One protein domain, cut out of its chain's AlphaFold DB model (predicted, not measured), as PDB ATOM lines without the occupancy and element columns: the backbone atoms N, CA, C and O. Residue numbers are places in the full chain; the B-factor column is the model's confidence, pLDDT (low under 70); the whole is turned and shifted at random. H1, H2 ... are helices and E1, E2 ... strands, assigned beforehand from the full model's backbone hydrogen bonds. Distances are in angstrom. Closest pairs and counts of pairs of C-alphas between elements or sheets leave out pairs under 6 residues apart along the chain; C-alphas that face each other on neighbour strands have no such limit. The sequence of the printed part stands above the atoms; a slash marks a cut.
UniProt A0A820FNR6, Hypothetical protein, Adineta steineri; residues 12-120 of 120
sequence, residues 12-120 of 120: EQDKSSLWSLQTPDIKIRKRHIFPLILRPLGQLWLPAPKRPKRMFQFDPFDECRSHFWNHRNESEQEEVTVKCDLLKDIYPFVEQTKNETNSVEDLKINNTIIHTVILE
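Overview. This is residues 12 to 120 of the 120 residues of the protein "Hypothetical protein" of Adineta steineri (UniProt A0A820FNR6). Four small antiparallel sheets, each separate from the others, are loosely set round a thinly filled middle where the short helix H1 lies. The strongly twisted three-stranded sheet E7 - E8 - E9 is on one side and the hairpin E1 and E2 on another, while the hairpin E3 and E4 comes near the edge strand E9 and the hairpin E5 and E6 leads into a long loop, residues 66 to 80. The printed part has 109 residues, with two named helices and nine named strands in the order E1 E2 E3 E4 H1 E5 E6 H2 E7 E8 E9; the class is mostly strand. It is only just loose, close to compact, with a radius of gyration of the C-alphas of 16.0 A and spans of 39 by 38 by 26 A.

Along the chain. Find C-alpha 17 at (-27.277, 11.202, -5.734), where E1, residues 17 to 20, begins. E2 follows at residues 23 to 29, 14.7 A long, then E3 at 37 to 41 and E4 at 44 to 48. Look next for H1 at 52 to 55; C-alpha 52 is at (-36.435, 20.290, 1.121). E5 is residues 63 to 65, E6 81 to 83 and H2 84 to 87. E7, residues 93 to 98, is 16.4 A long, E8, 103 to 109, 19.4 A, and E9, 112 to 119, 20.1 A, ending at C-alpha 119 at (-30.017, 28.597, 8.104).

Arrangement. Start at the largest sheet, where E7, E8 and E9 form a meander, each strand the antiparallel neighbour of the one before. Look for N 95 and O 106 at 2.8 A between E7 and E8, and N 105 and O 117 at 2.9 A between E8 and E9. E9 bends by 58 degrees at residue 115. The closest C-alphas of E3 and E9, Arg 39 and Val 117, are 7.0 A apart. In the hairpin E3 and E4, N 39 and O 46 are 3.0 A apart. In the hairpin E1 and E2, N 18 and O 28 are at 2.9 A; E2 and E3 are apart. The closest C-alphas of E2 and H1, Ile 28 and Met 55, are 6.9 A apart. In the hairpin E5 and E6, N 64 and O 82 are at 2.9 A. The closest C-alphas of E5 and H2, Cys 64 and Cys 84, are 5.0 A apart. H2 is only just not on the three-stranded sheet, with 4 pairs of C-alphas within 10 A. H1 and H2 are too short for an O i to N i+4 pair; each has its one O i to N i+3 pair within hydrogen-bond range.

Size, cuts and confidence. The two C-alphas farthest apart, those of Asn 73 and Glu 100, are 47.0 A apart. The printed part has no cut. The link from E5 to E6 is long, and in it residues 69 to 70 pair antiparallel with residues 75 to 76. The mean pLDDT of the printed part is 91.6, and no printed residue is under 70.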
ATOM      1  N   GLU A  12     -30.818   3.714  -1.925       97.19
ATOM      2  CA  GLU A  12     -29.467   3.492  -2.423       97.19
ATOM      3  C   GLU A  12     -28.833   4.819  -2.840       97.19
ATOM      4  O   GLU A  12     -29.499   5.854  -2.956       97.19
ATOM      5  N   GLN A  13     -27.514   4.811  -3.019       96.44
ATOM      6  CA  GLN A  13     -26.772   6.020  -3.344       96.44
ATOM      7  C   GLN A  13     -25.555   5.764  -4.229       96.44
ATOM      8  O   GLN A  13     -24.847   4.772  -4.076       96.44
ATOM      9  N   ASP A  14     -25.254   6.744  -5.081       96.06
ATOM     10  CA  ASP A  14     -23.979   6.862  -5.792       96.06
ATOM     11  C   ASP A  14     -23.141   8.015  -5.210       96.06
ATOM     12  O   ASP A  14     -23.418   8.519  -4.122       96.06
ATOM     13  N   LYS A  15     -22.086   8.465  -5.899       96.62
ATOM     14  CA  LYS A  15     -21.230   9.571  -5.427       96.62
ATOM     15  C   LYS A  15     -21.995  10.887  -5.208       96.62
ATOM     16  O   LYS A  15     -21.623  11.680  -4.347       96.62
ATOM     17  N   SER A  16     -23.040  11.141  -5.985       96.75
ATOM     18  CA  SER A  16     -23.684  12.452  -6.132       96.75
ATOM     19  C   SER A  16     -25.161  12.478  -5.744       96.75
ATOM     20  O   SER A  16     -25.684  13.544  -5.406       96.75
ATOM     21  N   SER A  17     -25.825  11.327  -5.795       96.19
ATOM     22  CA  SER A  17     -27.277  11.202  -5.734       96.19
ATOM     23  C   SER A  17     -27.703  10.020  -4.868       96.19
ATOM     24  O   SER A  17     -26.897   9.141  -4.556       96.19
ATOM     25  N   LEU A  18     -28.969  10.029  -4.469       95.50
ATOM     26  CA  LEU A  18     -29.659   8.927  -3.808       95.50
ATOM     27  C   LEU A  18     -31.048   8.734  -4.419       95.50
ATOM     28  O   LEU A  18     -31.590   9.673  -5.006       95.50
ATOM     29  N   TRP A  19     -31.602   7.536  -4.298       95.00
ATOM     30  CA  TRP A  19     -32.929   7.174  -4.801       95.00
ATOM     31  C   TRP A  19     -33.569   6.139  -3.877       95.00
ATOM     32  O   TRP A  19     -32.870   5.331  -3.266       95.00
ATOM     33  N   SER A  20     -34.896   6.168  -3.764       94.00
ATOM     34  CA  SER A  20     -35.643   5.143  -3.024       94.00
ATOM     35  C   SER A  20     -35.545   3.800  -3.747       94.00
ATOM     36  O   SER A  20     -35.611   3.761  -4.976       94.00
ATOM     37  N   LEU A  21     -35.457   2.696  -2.999       94.75
ATOM     38  CA  LEU A  21     -35.515   1.346  -3.576       94.75
ATOM     39  C   LEU A  21     -36.855   1.055  -4.271       94.75
ATOM     40  O   LEU A  21     -36.909   0.226  -5.172       94.75
ATOM     41  N   GLN A  22     -37.930   1.743  -3.873       91.31
ATOM     42  CA  GLN A  22     -39.258   1.596  -4.481       91.31
ATOM     43  C   GLN A  22     -39.404   2.381  -5.791       91.31
ATOM     44  O   GLN A  22     -40.218   2.024  -6.635       91.31
ATOM     45  N   THR A  23     -38.623   3.451  -5.967       87.38
ATOM     46  CA  THR A  23     -38.680   4.335  -7.142       87.38
ATOM     47  C   THR A  23     -37.260   4.680  -7.613       87.38
ATOM     48  O   THR A  23     -36.827   5.834  -7.484       87.38
ATOM     49  N   PRO A  24     -36.498   3.697  -8.129       88.31
ATOM     50  CA  PRO A  24     -35.070   3.863  -8.410       88.31
ATOM     51  C   PRO A  24     -34.762   4.890  -9.511       88.31
ATOM     52  O   PRO A  24     -33.668   5.458  -9.545       88.31
ATOM     53  N   ASP A  25     -35.735   5.188 -10.373       89.44
ATOM     54  CA  ASP A  25     -35.584   6.156 -11.464       89.44
ATOM     55  C   ASP A  25     -35.610   7.620 -10.985       89.44
ATOM     56  O   ASP A  25     -35.128   8.521 -11.679       89.44
ATOM     57  N   ILE A  26     -36.116   7.882  -9.773       88.94
ATOM     58  CA  ILE A  26     -36.216   9.234  -9.210       88.94
ATOM     59  C   ILE A  26     -34.987   9.519  -8.342       88.94
ATOM     60  O   ILE A  26     -34.939   9.214  -7.149       88.94
ATOM     61  N   LYS A  27     -33.978  10.148  -8.951       92.88
ATOM     62  CA  LYS A  27     -32.719  10.501  -8.278       92.88
ATOM     63  C   LYS A  27     -32.753  11.897  -7.663       92.88
ATOM     64  O   LYS A  27     -33.012  12.892  -8.338       92.88
ATOM     65  N   ILE A  28     -32.358  11.989  -6.396       93.00
ATOM     66  CA  ILE A  28     -32.217  13.242  -5.651       93.00
ATOM     67  C   ILE A  28     -30.736  13.524  -5.413       93.00
ATOM     68  O   ILE A  28     -29.994  12.687  -4.903       93.00
ATOM     69  N   ARG A  29     -30.282  14.737  -5.751       95.50
ATOM     70  CA  ARG A  29     -28.888  15.143  -5.523       95.50
ATOM     71  C   ARG A  29     -28.603  15.245  -4.024       95.50
ATOM     72  O   ARG A  29     -29.244  16.031  -3.326       95.50
ATOM     73  N   LYS A  30     -27.548  14.577  -3.553       96.00
ATOM     74  CA  LYS A  30     -27.121  14.572  -2.142       96.00
ATOM     75  C   LYS A  30     -26.915  15.964  -1.563       96.00
ATOM     76  O   LYS A  30     -27.271  16.198  -0.420       96.00
ATOM     77  N   ARG A  31     -26.423  16.916  -2.360       95.25
ATOM     78  CA  ARG A  31     -26.233  18.322  -1.949       95.25
ATOM     79  C   ARG A  31     -27.529  19.056  -1.556       95.25
ATOM     80  O   ARG A  31     -27.464  20.179  -1.066       95.25
ATOM     81  N   HIS A  32     -28.701  18.514  -1.896       94.25
ATOM     82  CA  HIS A  32     -29.993  19.055  -1.457       94.25
ATOM     83  C   HIS A  32     -30.429  18.453  -0.112       94.25
ATOM     84  O   HIS A  32     -31.267  19.039   0.564       94.25
ATOM     85  N   ILE A  33     -29.840  17.323   0.287       94.62
ATOM     86  CA  ILE A  33     -30.162  16.594   1.515       94.62
ATOM     87  C   ILE A  33     -29.117  16.871   2.593       94.62
ATOM     88  O   ILE A  33     -29.480  17.248   3.699       94.62
ATOM     89  N   PHE A  34     -27.835  16.748   2.262       94.75
ATOM     90  CA  PHE A  34     -26.732  16.837   3.210       94.75
ATOM     91  C   PHE A  34     -26.028  18.211   3.196       94.75
ATOM     92  O   PHE A  34     -25.959  18.846   2.137       94.75
ATOM     93  N   PRO A  35     -25.444  18.641   4.337       95.50
ATOM     94  CA  PRO A  35     -25.600  18.030   5.664       95.50
ATOM     95  C   PRO A  35     -27.051  18.133   6.153       95.50
ATOM     96  O   PRO A  35     -27.770  19.041   5.745       95.50
ATOM     97  N   LEU A  36     -27.494  17.184   6.980       95.38
ATOM     98  CA  LEU A  36     -28.830  17.263   7.574       95.38
ATOM     99  C   LEU A  36     -28.888  18.443   8.548       95.38
ATOM    100  O   LEU A  36     -27.897  18.755   9.207       95.38
ATOM    101  N   ILE A  37     -30.052  19.080   8.634       94.12
ATOM    102  CA  ILE A  37     -30.311  20.208   9.533       94.12
ATOM    103  C   ILE A  37     -31.494  19.839  10.418       94.12
ATOM    104  O   ILE A  37     -32.466  19.257   9.934       94.12
ATOM    105  N   LEU A  38     -31.411  20.162  11.707       94.81
ATOM    106  CA  LEU A  38     -32.506  19.924  12.639       94.81
ATOM    107  C   LEU A  38     -33.701  20.817  12.293       94.81
ATOM    108  O   LEU A  38     -33.552  22.026  12.124       94.81
ATOM    109  N   ARG A  39     -34.887  20.213  12.201       93.94
ATOM    110  CA  ARG A  39     -36.161  20.919  12.035       93.94
ATOM    111  C   ARG A  39     -37.201  20.401  13.026       93.94
ATOM    112  O   ARG A  39     -37.126  19.230  13.412       93.94
ATOM    113  N   PRO A  40     -38.156  21.249  13.436       93.94
ATOM    114  CA  PRO A  40     -39.205  20.848  14.358       93.94
ATOM    115  C   PRO A  40     -40.202  19.893  13.686       93.94
ATOM    116  O   PRO A  40     -40.644  20.124  12.560       93.94
ATOM    117  N   LEU A  41     -40.588  18.844  14.409       90.69
ATOM    118  CA  LEU A  41     -41.721  17.974  14.110       90.69
ATOM    119  C   LEU A  41     -42.515  17.767  15.406       90.69
ATOM    120  O   LEU A  41     -42.165  16.937  16.249       90.69
ATOM    121  N   GLY A  42     -43.565  18.569  15.591       87.62
ATOM    122  CA  GLY A  42     -44.261  18.652  16.873       87.62
ATOM    123  C   GLY A  42     -43.313  19.146  17.971       87.62
ATOM    124  O   GLY A  42     -42.735  20.217  17.851       87.62
ATOM    125  N   GLN A  43     -43.136  18.356  19.032       90.56
ATOM    126  CA  GLN A  43     -42.248  18.694  20.156       90.56
ATOM    127  C   GLN A  43     -40.789  18.243  19.952       90.56
ATOM    128  O   GLN A  43     -39.937  18.519  20.795       90.56
ATOM    129  N   LEU A  44     -40.494  17.524  18.865       94.56
ATOM    130  CA  LEU A  44     -39.174  16.954  18.597       94.56
ATOM    131  C   LEU A  44     -38.402  17.796  17.582       94.56
ATOM    132  O   LEU A  44     -38.987  18.411  16.696       94.56
ATOM    133  N   TRP A  45     -37.074  17.748  17.667       94.81
ATOM    134  CA  TRP A  45     -36.169  18.285  16.651       94.81
ATOM    135  C   TRP A  45     -35.453  17.130  15.971       94.81
ATOM    136  O   TRP A  45     -34.685  16.411  16.611       94.81
ATOM    137  N   LEU A  46     -35.720  16.934  14.682       95.94
ATOM    138  CA  LEU A  46     -35.242  15.771  13.938       95.94
ATOM    139  C   LEU A  46     -34.381  16.187  12.740       95.94
ATOM    140  O   LEU A  46     -34.597  17.260  12.168       95.94
ATOM    141  N   PRO A  47     -33.407  15.352  12.330       96.50
ATOM    142  CA  PRO A  47     -32.620  15.602  11.130       96.50
ATOM    143  C   PRO A  47     -33.499  15.630   9.874       96.50
ATOM    144  O   PRO A  47     -34.209  14.672   9.580       96.50
ATOM    145  N   ALA A  48     -33.405  16.710   9.101       94.50
ATOM    146  CA  ALA A  48     -34.137  16.904   7.854       94.50
ATOM    147  C   ALA A  48     -33.200  17.364   6.713       94.50
ATOM    148  O   ALA A  48     -32.149  17.959   6.975       94.50
ATOM    149  N   PRO A  49     -33.562  17.133   5.434       94.00
ATOM    150  CA  PRO A  49     -32.795  17.593   4.270       94.00
ATOM    151  C   PRO A  49     -32.434  19.086   4.321       94.00
ATOM    152  O   PRO A  49     -33.297  19.899   4.634       94.00
ATOM    153  N   LYS A  50     -31.209  19.504   3.957       92.69
ATOM    154  CA  LYS A  50     -30.818  20.938   3.947       92.69
ATOM    155  C   LYS A  50     -31.759  21.805   3.103       92.69
ATOM    156  O   LYS A  50     -32.064  22.927   3.498       92.69
ATOM    157  N   ARG A  51     -32.210  21.314   1.943       91.00
ATOM    158  CA  ARG A  51     -33.008  22.068   0.956       91.00
ATOM    159  C   ARG A  51     -34.258  21.285   0.529       91.00
ATOM    160  O   ARG A  51     -34.323  20.868  -0.632       91.00
ATOM    161  N   PRO A  52     -35.263  21.121   1.406       89.56
ATOM    162  CA  PRO A  52     -36.435  20.290   1.121       89.56
ATOM    163  C   PRO A  52     -37.219  20.789  -0.103       89.56
ATOM    164  O   PRO A  52     -37.632  19.982  -0.927       89.56
ATOM    165  N   LYS A  53     -37.290  22.112  -0.334       89.12
ATOM    166  CA  LYS A  53     -37.911  22.702  -1.540       89.12
ATOM    167  C   LYS A  53     -37.368  22.116  -2.849       89.12
ATOM    168  O   LYS A  53     -38.098  21.972  -3.819       89.12
ATOM    169  N   ARG A  54     -36.075  21.775  -2.897       90.75
ATOM    170  CA  ARG A  54     -35.412  21.251  -4.106       90.75
ATOM    171  C   ARG A  54     -35.736  19.780  -4.389       90.75
ATOM    172  O   ARG A  54     -35.182  19.238  -5.343       90.75
ATOM    173  N   MET A  55     -36.547  19.142  -3.548       87.50
ATOM    174  CA  MET A  55     -37.002  17.763  -3.716       87.50
ATOM    175  C   MET A  55     -38.371  17.677  -4.401       87.50
ATOM    176  O   MET A  55     -38.742  16.600  -4.852       87.50
ATOM    177  N   PHE A  56     -39.095  18.793  -4.521       87.38
ATOM    178  CA  PHE A  56     -40.395  18.855  -5.185       87.38
ATOM    179  C   PHE A  56     -40.252  19.317  -6.640       87.38
ATOM    180  O   PHE A  56     -39.363  20.103  -6.974       87.38
ATOM    181  N   GLN A  57     -41.140  18.820  -7.504       87.62
ATOM    182  CA  GLN A  57     -41.253  19.251  -8.905       87.62
ATOM    183  C   GLN A  57     -42.152  20.487  -9.083       87.62
ATOM    184  O   GLN A  57     -42.217  21.050 -10.171       87.62
ATOM    185  N   PHE A  58     -42.825  20.909  -8.014       90.56
ATOM    186  CA  PHE A  58     -43.666  22.100  -7.929       90.56
ATOM    187  C   PHE A  58     -43.142  23.028  -6.827       90.56
ATOM    188  O   PHE A  58     -42.191  22.672  -6.125       90.56
ATOM    189  N   ASP A  59     -43.729  24.217  -6.670       90.44
ATOM    190  CA  ASP A  59     -43.393  25.099  -5.550       90.44
ATOM    191  C   ASP A  59     -44.269  24.780  -4.323       90.44
ATOM    192  O   ASP A  59     -45.428  25.192  -4.292       90.44
ATOM    193  N   PRO A  60     -43.742  24.096  -3.286       88.44
ATOM    194  CA  PRO A  60     -44.523  23.727  -2.106       88.44
ATOM    195  C   PRO A  60     -44.884  24.918  -1.204       88.44
ATOM    196  O   PRO A  60     -45.570  24.728  -0.206       88.44
ATOM    197  N   PHE A  61     -44.404  26.129  -1.509       87.31
ATOM    198  CA  PHE A  61     -44.797  27.352  -0.800       87.31
ATOM    199  C   PHE A  61     -45.985  28.068  -1.457       87.31
ATOM    200  O   PHE A  61     -46.563  28.962  -0.844       87.31
ATOM    201  N   ASP A  62     -46.337  27.691  -2.687       91.94
ATOM    202  CA  ASP A  62     -47.423  28.299  -3.463       91.94
ATOM    203  C   ASP A  62     -48.544  27.291  -3.746       91.94
ATOM    204  O   ASP A  62     -49.724  27.625  -3.630       91.94
ATOM    205  N   GLU A  63     -48.193  26.042  -4.054       94.56
ATOM    206  CA  GLU A  63     -49.138  24.979  -4.392       94.56
ATOM    207  C   GLU A  63     -49.227  23.932  -3.281       94.56
ATOM    208  O   GLU A  63     -48.264  23.226  -2.974       94.56
ATOM    209  N   CYS A  64     -50.422  23.790  -2.720       93.44
ATOM    210  CA  CYS A  64     -50.739  22.800  -1.705       93.44
ATOM    211  C   CYS A  64     -51.515  21.663  -2.358       93.44
ATOM    212  O   CYS A  64     -52.591  21.884  -2.917       93.44
ATOM    213  N   ARG A  65     -50.951  20.454  -2.301       94.00
ATOM    214  CA  ARG A  65     -51.472  19.266  -2.985       94.00
ATOM    215  C   ARG A  65     -51.885  18.204  -1.972       94.00
ATOM    216  O   ARG A  65     -51.117  17.910  -1.055       94.00
ATOM    217  N   SER A  66     -53.075  17.630  -2.128       93.06
ATOM    218  CA  SER A  66     -53.428  16.401  -1.411       93.06
ATOM    219  C   SER A  66     -52.663  15.211  -1.995       93.06
ATOM    220  O   SER A  66     -52.261  15.221  -3.154       93.06
ATOM    221  N   HIS A  67     -52.448  14.183  -1.175       91.12
ATOM    222  CA  HIS A  67     -51.834  12.935  -1.619       91.12
ATOM    223  C   HIS A  67     -52.880  12.035  -2.295       91.12
ATOM    224  O   HIS A  67     -54.019  11.974  -1.819       91.12
ATOM    225  N   PHE A  68     -52.497  11.307  -3.350       93.50
ATOM    226  CA  PHE A  68     -53.389  10.371  -4.052       93.50
ATOM    227  C   PHE A  68     -53.883   9.216  -3.166       93.50
ATOM    228  O   PHE A  68     -54.952   8.667  -3.402       93.50
ATOM    229  N   TRP A  69     -53.118   8.829  -2.140       91.88
ATOM    230  CA  TRP A  69     -53.513   7.773  -1.204       91.88
ATOM    231  C   TRP A  69     -54.130   8.357   0.064       91.88
ATOM    232  O   TRP A  69     -53.482   9.121   0.789       91.88
ATOM    233  N   ASN A  70     -55.367   7.969   0.365       89.56
ATOM    234  CA  ASN A  70     -56.064   8.329   1.589       89.56
ATOM    235  C   ASN A  70     -55.821   7.274   2.674       89.56
ATOM    236  O   ASN A  70     -56.539   6.280   2.766       89.56
ATOM    237  N   HIS A  71     -54.857   7.527   3.560       86.00
ATOM    238  CA  HIS A  71     -54.522   6.607   4.654       86.00
ATOM    239  C   HIS A  71     -55.642   6.396   5.690       86.00
ATOM    240  O   HIS A  71     -55.594   5.424   6.436       86.00
ATOM    241  N   ARG A  72     -56.663   7.266   5.768       84.56
ATOM    242  CA  ARG A  72     -57.799   7.051   6.688       84.56
ATOM    243  C   ARG A  72     -58.673   5.888   6.225       84.56
ATOM    244  O   ARG A  72     -59.139   5.116   7.058       84.56
ATOM    245  N   ASN A  73     -58.910   5.808   4.917       89.44
ATOM    246  CA  ASN A  73     -59.788   4.808   4.310       89.44
ATOM    247  C   ASN A  73     -59.008   3.687   3.607       89.44
ATOM    248  O   ASN A  73     -59.619   2.720   3.165       89.44
ATOM    249  N   GLU A  74     -57.680   3.824   3.516       88.19
ATOM    250  CA  GLU A  74     -56.780   2.950   2.757       88.19
ATOM    251  C   GLU A  74     -57.249   2.761   1.308       88.19
ATOM    252  O   GLU A  74     -57.383   1.642   0.812       88.19
ATOM    253  N   SER A  75     -57.542   3.880   0.640       93.62
ATOM    254  CA  SER A  75     -58.022   3.909  -0.741       93.62
ATOM    255  C   SER A  75     -57.374   5.035  -1.540       93.62
ATOM    256  O   SER A  75     -56.951   6.049  -0.982       93.62
ATOM    257  N   GLU A  76     -57.360   4.892  -2.861       96.25
ATOM    258  CA  GLU A  76     -57.008   5.984  -3.767       96.25
ATOM    259  C   GLU A  76     -58.073   7.092  -3.727       96.25
ATOM    260  O   GLU A  76     -59.248   6.853  -3.425       96.25
ATOM    261  N   GLN A  77     -57.650   8.317  -4.015       95.88
ATOM    262  CA  GLN A  77     -58.488   9.494  -4.199       95.88
ATOM    263  C   GLN A  77     -57.860  10.403  -5.259       95.88
ATOM    264  O   GLN A  77     -56.658  10.335  -5.522       95.88
ATOM    265  N   GLU A  78     -58.663  11.288  -5.843       96.44
ATOM    266  CA  GLU A  78     -58.134  12.306  -6.749       96.44
ATOM    267  C   GLU A  78     -57.264  13.319  -5.988       96.44
ATOM    268  O   GLU A  78     -57.615  13.793  -4.901       96.44
ATOM    269  N   GLU A  79     -56.114  13.656  -6.572       95.06
ATOM    270  CA  GLU A  79     -55.258  14.723  -6.064       95.06
ATOM    271  C   GLU A  79     -55.899  16.084  -6.342       95.06
ATOM    272  O   GLU A  79     -56.265  16.417  -7.470       95.06
ATOM    273  N   VAL A  80     -55.997  16.906  -5.304       95.75
ATOM    274  CA  VAL A  80     -56.528  18.264  -5.372       95.75
ATOM    275  C   VAL A  80     -55.385  19.229  -5.110       95.75
ATOM    276  O   VAL A  80     -54.655  19.088  -4.128       95.75
ATOM    277  N   THR A  81     -55.239  20.223  -5.984       96.31
ATOM    278  CA  THR A  81     -54.257  21.303  -5.834       96.31
ATOM    279  C   THR A  81     -54.972  22.623  -5.595       96.31
ATOM    280  O   THR A  81     -55.864  22.999  -6.353       96.31
ATOM    281  N   VAL A  82     -54.552  23.348  -4.562       96.44
ATOM    282  CA  VAL A  82     -55.022  24.704  -4.253       96.44
ATOM    283  C   VAL A  82     -53.838  25.627  -3.990       96.44
ATOM    284  O   VAL A  82     -52.720  25.173  -3.741       96.44
ATOM    285  N   LYS A  83     -54.078  26.940  -4.008       96.00
ATOM    286  CA  LYS A  83     -53.095  27.909  -3.517       96.00
ATOM    287  C   LYS A  83     -52.931  27.760  -2.010       96.00
ATOM    288  O   LYS A  83     -53.926  27.780  -1.287       96.00
ATOM    289  N   CYS A  84     -51.692  27.650  -1.539       93.12
ATOM    290  CA  CYS A  84     -51.408  27.493  -0.114       93.12
ATOM    291  C   CYS A  84     -51.919  28.672   0.722       93.12
ATOM    292  O   CYS A  84     -52.307  28.469   1.866       93.12
ATOM    293  N   ASP A  85     -52.006  29.874   0.143       92.38
ATOM    294  CA  ASP A  85     -52.591  31.049   0.799       92.38
ATOM    295  C   ASP A  85     -54.014  30.807   1.320       92.38
ATOM    296  O   ASP A  85     -54.362  31.314   2.380       92.38
ATOM    297  N   LEU A  86     -54.810  29.969   0.644       94.31
ATOM    298  CA  LEU A  86     -56.171  29.624   1.075       94.31
ATOM    299  C   LEU A  86     -56.202  28.763   2.350       94.31
ATOM    300  O   LEU A  86     -57.262  28.583   2.944       94.31
ATOM    301  N   LEU A  87     -55.061  28.195   2.744       93.69
ATOM    302  CA  LEU A  87     -54.927  27.261   3.861       93.69
ATOM    303  C   LEU A  87     -54.125  27.836   5.038       93.69
ATOM    304  O   LEU A  87     -54.097  27.208   6.099       93.69
ATOM    305  N   LYS A  88     -53.489  29.007   4.876       89.56
ATOM    306  CA  LYS A  88     -52.578  29.608   5.872       89.56
ATOM    307  C   LYS A  88     -53.230  29.923   7.219       89.56
ATOM    308  O   LYS A  88     -52.547  29.904   8.242       89.56
ATOM    309  N   ASP A  89     -54.540  30.152   7.223       88.19
ATOM    310  CA  ASP A  89     -55.305  30.435   8.443       88.19
ATOM    311  C   ASP A  89     -55.792  29.159   9.163       88.19
ATOM    312  O   ASP A  89     -56.302  29.208  10.282       88.19
ATOM    313  N   ILE A  90     -55.645  27.992   8.523       91.75
ATOM    314  CA  ILE A  90     -56.143  26.699   9.021       91.75
ATOM    315  C   ILE A  90     -54.987  25.812   9.490       91.75
ATOM    316  O   ILE A  90     -55.096  25.142  10.519       91.75
ATOM    317  N   TYR A  91     -53.878  25.802   8.748       91.94
ATOM    318  CA  TYR A  91     -52.724  24.949   9.021       91.94
ATOM    319  C   TYR A  91     -51.455  25.770   9.259       91.94
ATOM    320  O   TYR A  91     -51.322  26.860   8.708       91.94
ATOM    321  N   PRO A  92     -50.487  25.256  10.039       92.25
ATOM    322  CA  PRO A  92     -49.177  25.877  10.137       92.25
ATOM    323  C   PRO A  92     -48.404  25.807   8.812       92.25
ATOM    324  O   PRO A  92     -48.274  24.731   8.228       92.25
ATOM    325  N   PHE A  93     -47.827  26.928   8.383       92.31
ATOM    326  CA  PHE A  93     -46.993  27.039   7.185       92.31
ATOM    327  C   PHE A  93     -45.601  27.558   7.508       92.31
ATOM    328  O   PHE A  93     -45.420  28.384   8.397       92.31
ATOM    329  N   VAL A  94     -44.611  27.087   6.750       90.88
ATOM    330  CA  VAL A  94     -43.258  27.639   6.805       90.88
ATOM    331  C   VAL A  94     -43.181  28.858   5.895       90.88
ATOM    332  O   VAL A  94     -43.434  28.763   4.695       90.88
ATOM    333  N   GLU A  95     -42.763  29.987   6.448       90.06
ATOM    334  CA  GLU A  95     -42.385  31.177   5.699       90.06
ATOM    335  C   GLU A  95     -40.869  31.326   5.715       90.06
ATOM    336  O   GLU A  95     -40.240  31.281   6.770       90.06
ATOM    337  N   GLN A  96     -40.274  31.510   4.536       88.50
ATOM    338  CA  GLN A  96     -38.839  31.727   4.413       88.50
ATOM    339  C   GLN A  96     -38.553  33.196   4.109       88.50
ATOM    340  O   GLN A  96     -38.984  33.718   3.081       88.50
ATOM    341  N   THR A  97     -37.758  33.837   4.959       89.12
ATOM    342  CA  THR A  97     -37.166  35.151   4.689       89.12
ATOM    343  C   THR A  97     -35.668  34.996   4.447       89.12
ATOM    344  O   THR A  97     -35.010  34.118   5.011       89.12
ATOM    345  N   LYS A  98     -35.116  35.803   3.539       87.00
ATOM    346  CA  LYS A  98     -33.685  35.806   3.221       87.00
ATOM    347  C   LYS A  98     -33.117  37.182   3.495       87.00
ATOM    348  O   LYS A  98     -33.608  38.159   2.938       87.00
ATOM    349  N   ASN A  99     -32.057  37.212   4.286       81.81
ATOM    350  CA  ASN A  99     -31.217  38.381   4.488       81.81
ATOM    351  C   ASN A  99     -29.896  38.180   3.724       81.81
ATOM    352  O   ASN A  99     -29.670  37.124   3.132       81.81
ATOM    353  N   GLU A 100     -29.018  39.185   3.724       76.00
ATOM    354  CA  GLU A 100     -27.737  39.136   2.994       76.00
ATOM    355  C   GLU A 100     -26.832  37.967   3.420       76.00
ATOM    356  O   GLU A 100     -26.055  37.460   2.615       76.00
ATOM    357  N   THR A 101     -26.954  37.525   4.673       75.25
ATOM    358  CA  THR A 101     -26.092  36.502   5.279       75.25
ATOM    359  C   THR A 101     -26.800  35.183   5.558       75.25
ATOM    360  O   THR A 101     -26.198  34.135   5.362       75.25
ATOM    361  N   ASN A 102     -28.072  35.217   5.966       81.56
ATOM    362  CA  ASN A 102     -28.788  34.049   6.485       81.56
ATOM    363  C   ASN A 102     -30.174  33.902   5.848       81.56
ATOM    364  O   ASN A 102     -30.789  34.879   5.410       81.56
ATOM    365  N   SER A 103     -30.707  32.680   5.871       87.56
ATOM    366  CA  SER A 103     -32.120  32.417   5.588       87.56
ATOM    367  C   SER A 103     -32.829  32.013   6.876       87.56
ATOM    368  O   SER A 103     -32.352  31.136   7.586       87.56
ATOM    369  N   VAL A 104     -33.972  32.620   7.170       91.62
ATOM    370  CA  VAL A 104     -34.802  32.276   8.331       91.62
ATOM    371  C   VAL A 104     -36.054  31.559   7.841       91.62
ATOM    372  O   VAL A 104     -36.688  32.010   6.889       91.62
ATOM    373  N   GLU A 105     -36.379  30.427   8.455       92.56
ATOM    374  CA  GLU A 105     -37.608  29.663   8.230       92.56
ATOM    375  C   GLU A 105     -38.467  29.736   9.500       92.56
ATOM    376  O   GLU A 105     -38.086  29.184  10.533       92.56
ATOM    377  N   ASP A 106     -39.623  30.396   9.430       93.69
ATOM    378  CA  ASP A 106     -40.589  30.479  10.529       93.69
ATOM    379  C   ASP A 106     -41.788  29.576  10.246       93.69
ATOM    380  O   ASP A 106     -42.469  29.748   9.238       93.69
ATOM    381  N   LEU A 107     -42.095  28.650  11.152       93.75
ATOM    382  CA  LEU A 107     -43.362  27.924  11.144       93.75
ATOM    383  C   LEU A 107     -44.428  28.791  11.820       93.75
ATOM    384  O   LEU A 107     -44.334  29.042  13.023       93.75
ATOM    385  N   LYS A 108     -45.439  29.226  11.070       93.31
ATOM    386  CA  LYS A 108     -46.483  30.144  11.537       93.31
ATOM    387  C   LYS A 108     -47.881  29.588  11.334       93.31
ATOM    388  O   LYS A 108     -48.137  28.906  10.352       93.31
ATOM    389  N   ILE A 109     -48.792  29.951  12.229       92.12
ATOM    390  CA  ILE A 109     -50.243  29.812  12.043       92.12
ATOM    391  C   ILE A 109     -50.915  31.100  12.524       92.12
ATOM    392  O   ILE A 109     -50.567  31.594  13.598       92.12
ATOM    393  N   ASN A 110     -51.832  31.680  11.742       88.31
ATOM    394  CA  ASN A 110     -52.498  32.953  12.077       88.31
ATOM    395  C   ASN A 110     -51.508  34.052  12.517       88.31
ATOM    396  O   ASN A 110     -51.662  34.662  13.577       88.31
ATOM    397  N   ASN A 111     -50.426  34.238  11.752       84.69
ATOM    398  CA  ASN A 111     -49.302  35.146  12.042       84.69
ATOM    399  C   ASN A 111     -48.549  34.907  13.365       84.69
ATOM    400  O   ASN A 111     -47.640  35.668  13.698       84.69
ATOM    401  N   THR A 112     -48.863  33.846  14.104       92.31
ATOM    402  CA  THR A 112     -48.155  33.473  15.330       92.31
ATOM    403  C   THR A 112     -47.028  32.511  14.983       92.31
ATOM    404  O   THR A 112     -47.269  31.468  14.376       92.31
ATOM    405  N   ILE A 113     -45.798  32.849  15.371       94.25
ATOM    406  CA  ILE A 113     -44.627  31.983  15.189       94.25
ATOM    407  C   ILE A 113     -44.673  30.854  16.221       94.25
ATOM    408  O   ILE A 113     -44.732  31.106  17.423       94.25
ATOM    409  N   ILE A 114     -44.621  29.613  15.741       94.12
ATOM    410  CA  ILE A 114     -44.530  28.398  16.561       94.12
ATOM    411  C   ILE A 114     -43.057  28.018  16.753       94.12
ATOM    412  O   ILE A 114     -42.612  27.768  17.872       94.12
ATOM    413  N   HIS A 115     -42.288  27.996  15.662       94.69
ATOM    414  CA  HIS A 115     -40.860  27.680  15.662       94.69
ATOM    415  C   HIS A 115     -40.110  28.517  14.628       94.69
ATOM    416  O   HIS A 115     -40.669  28.860  13.590       94.69
ATOM    417  N   THR A 116     -38.823  28.749  14.883       93.62
ATOM    418  CA  THR A 116     -37.902  29.438  13.974       93.62
ATOM    419  C   THR A 116     -36.662  28.581  13.760       93.62
ATOM    420  O   THR A 116     -36.103  28.035  14.714       93.62
ATOM    421  N   VAL A 117     -36.214  28.478  12.512       91.56
ATOM    422  CA  VAL A 117     -34.957  27.837  12.119       91.56
ATOM    423  C   VAL A 117     -34.101  28.864  11.388       91.56
ATOM    424  O   VAL A 117     -34.549  29.491  10.431       91.56
ATOM    425  N   ILE A 118     -32.854  29.024  11.825       89.38
ATOM    426  CA  ILE A 118     -31.877  29.901  11.177       89.38
ATOM    427  C   ILE A 118     -30.943  29.021  10.350       89.38
ATOM    428  O   ILE A 118     -30.334  28.086  10.869       89.38
ATOM    429  N   LEU A 119     -30.867  29.299   9.053       84.62
ATOM    430  CA  LEU A 119     -30.017  28.597   8.104       84.62
ATOM    431  C   LEU A 119     -28.826  29.477   7.721       84.62
ATOM    432  O   LEU A 119     -29.010  30.583   7.203       84.62
ATOM    433  N   GLU A 120     -27.635  28.917   7.925       70.12
ATOM    434  CA  GLU A 120     -26.336  29.423   7.464       70.12
ATOM    435  C   GLU A 120     -25.934  28.843   6.083       70.12
ATOM    436  O   GLU A 120     -26.183  27.634   5.769       70.12
TER     437      GLU A 120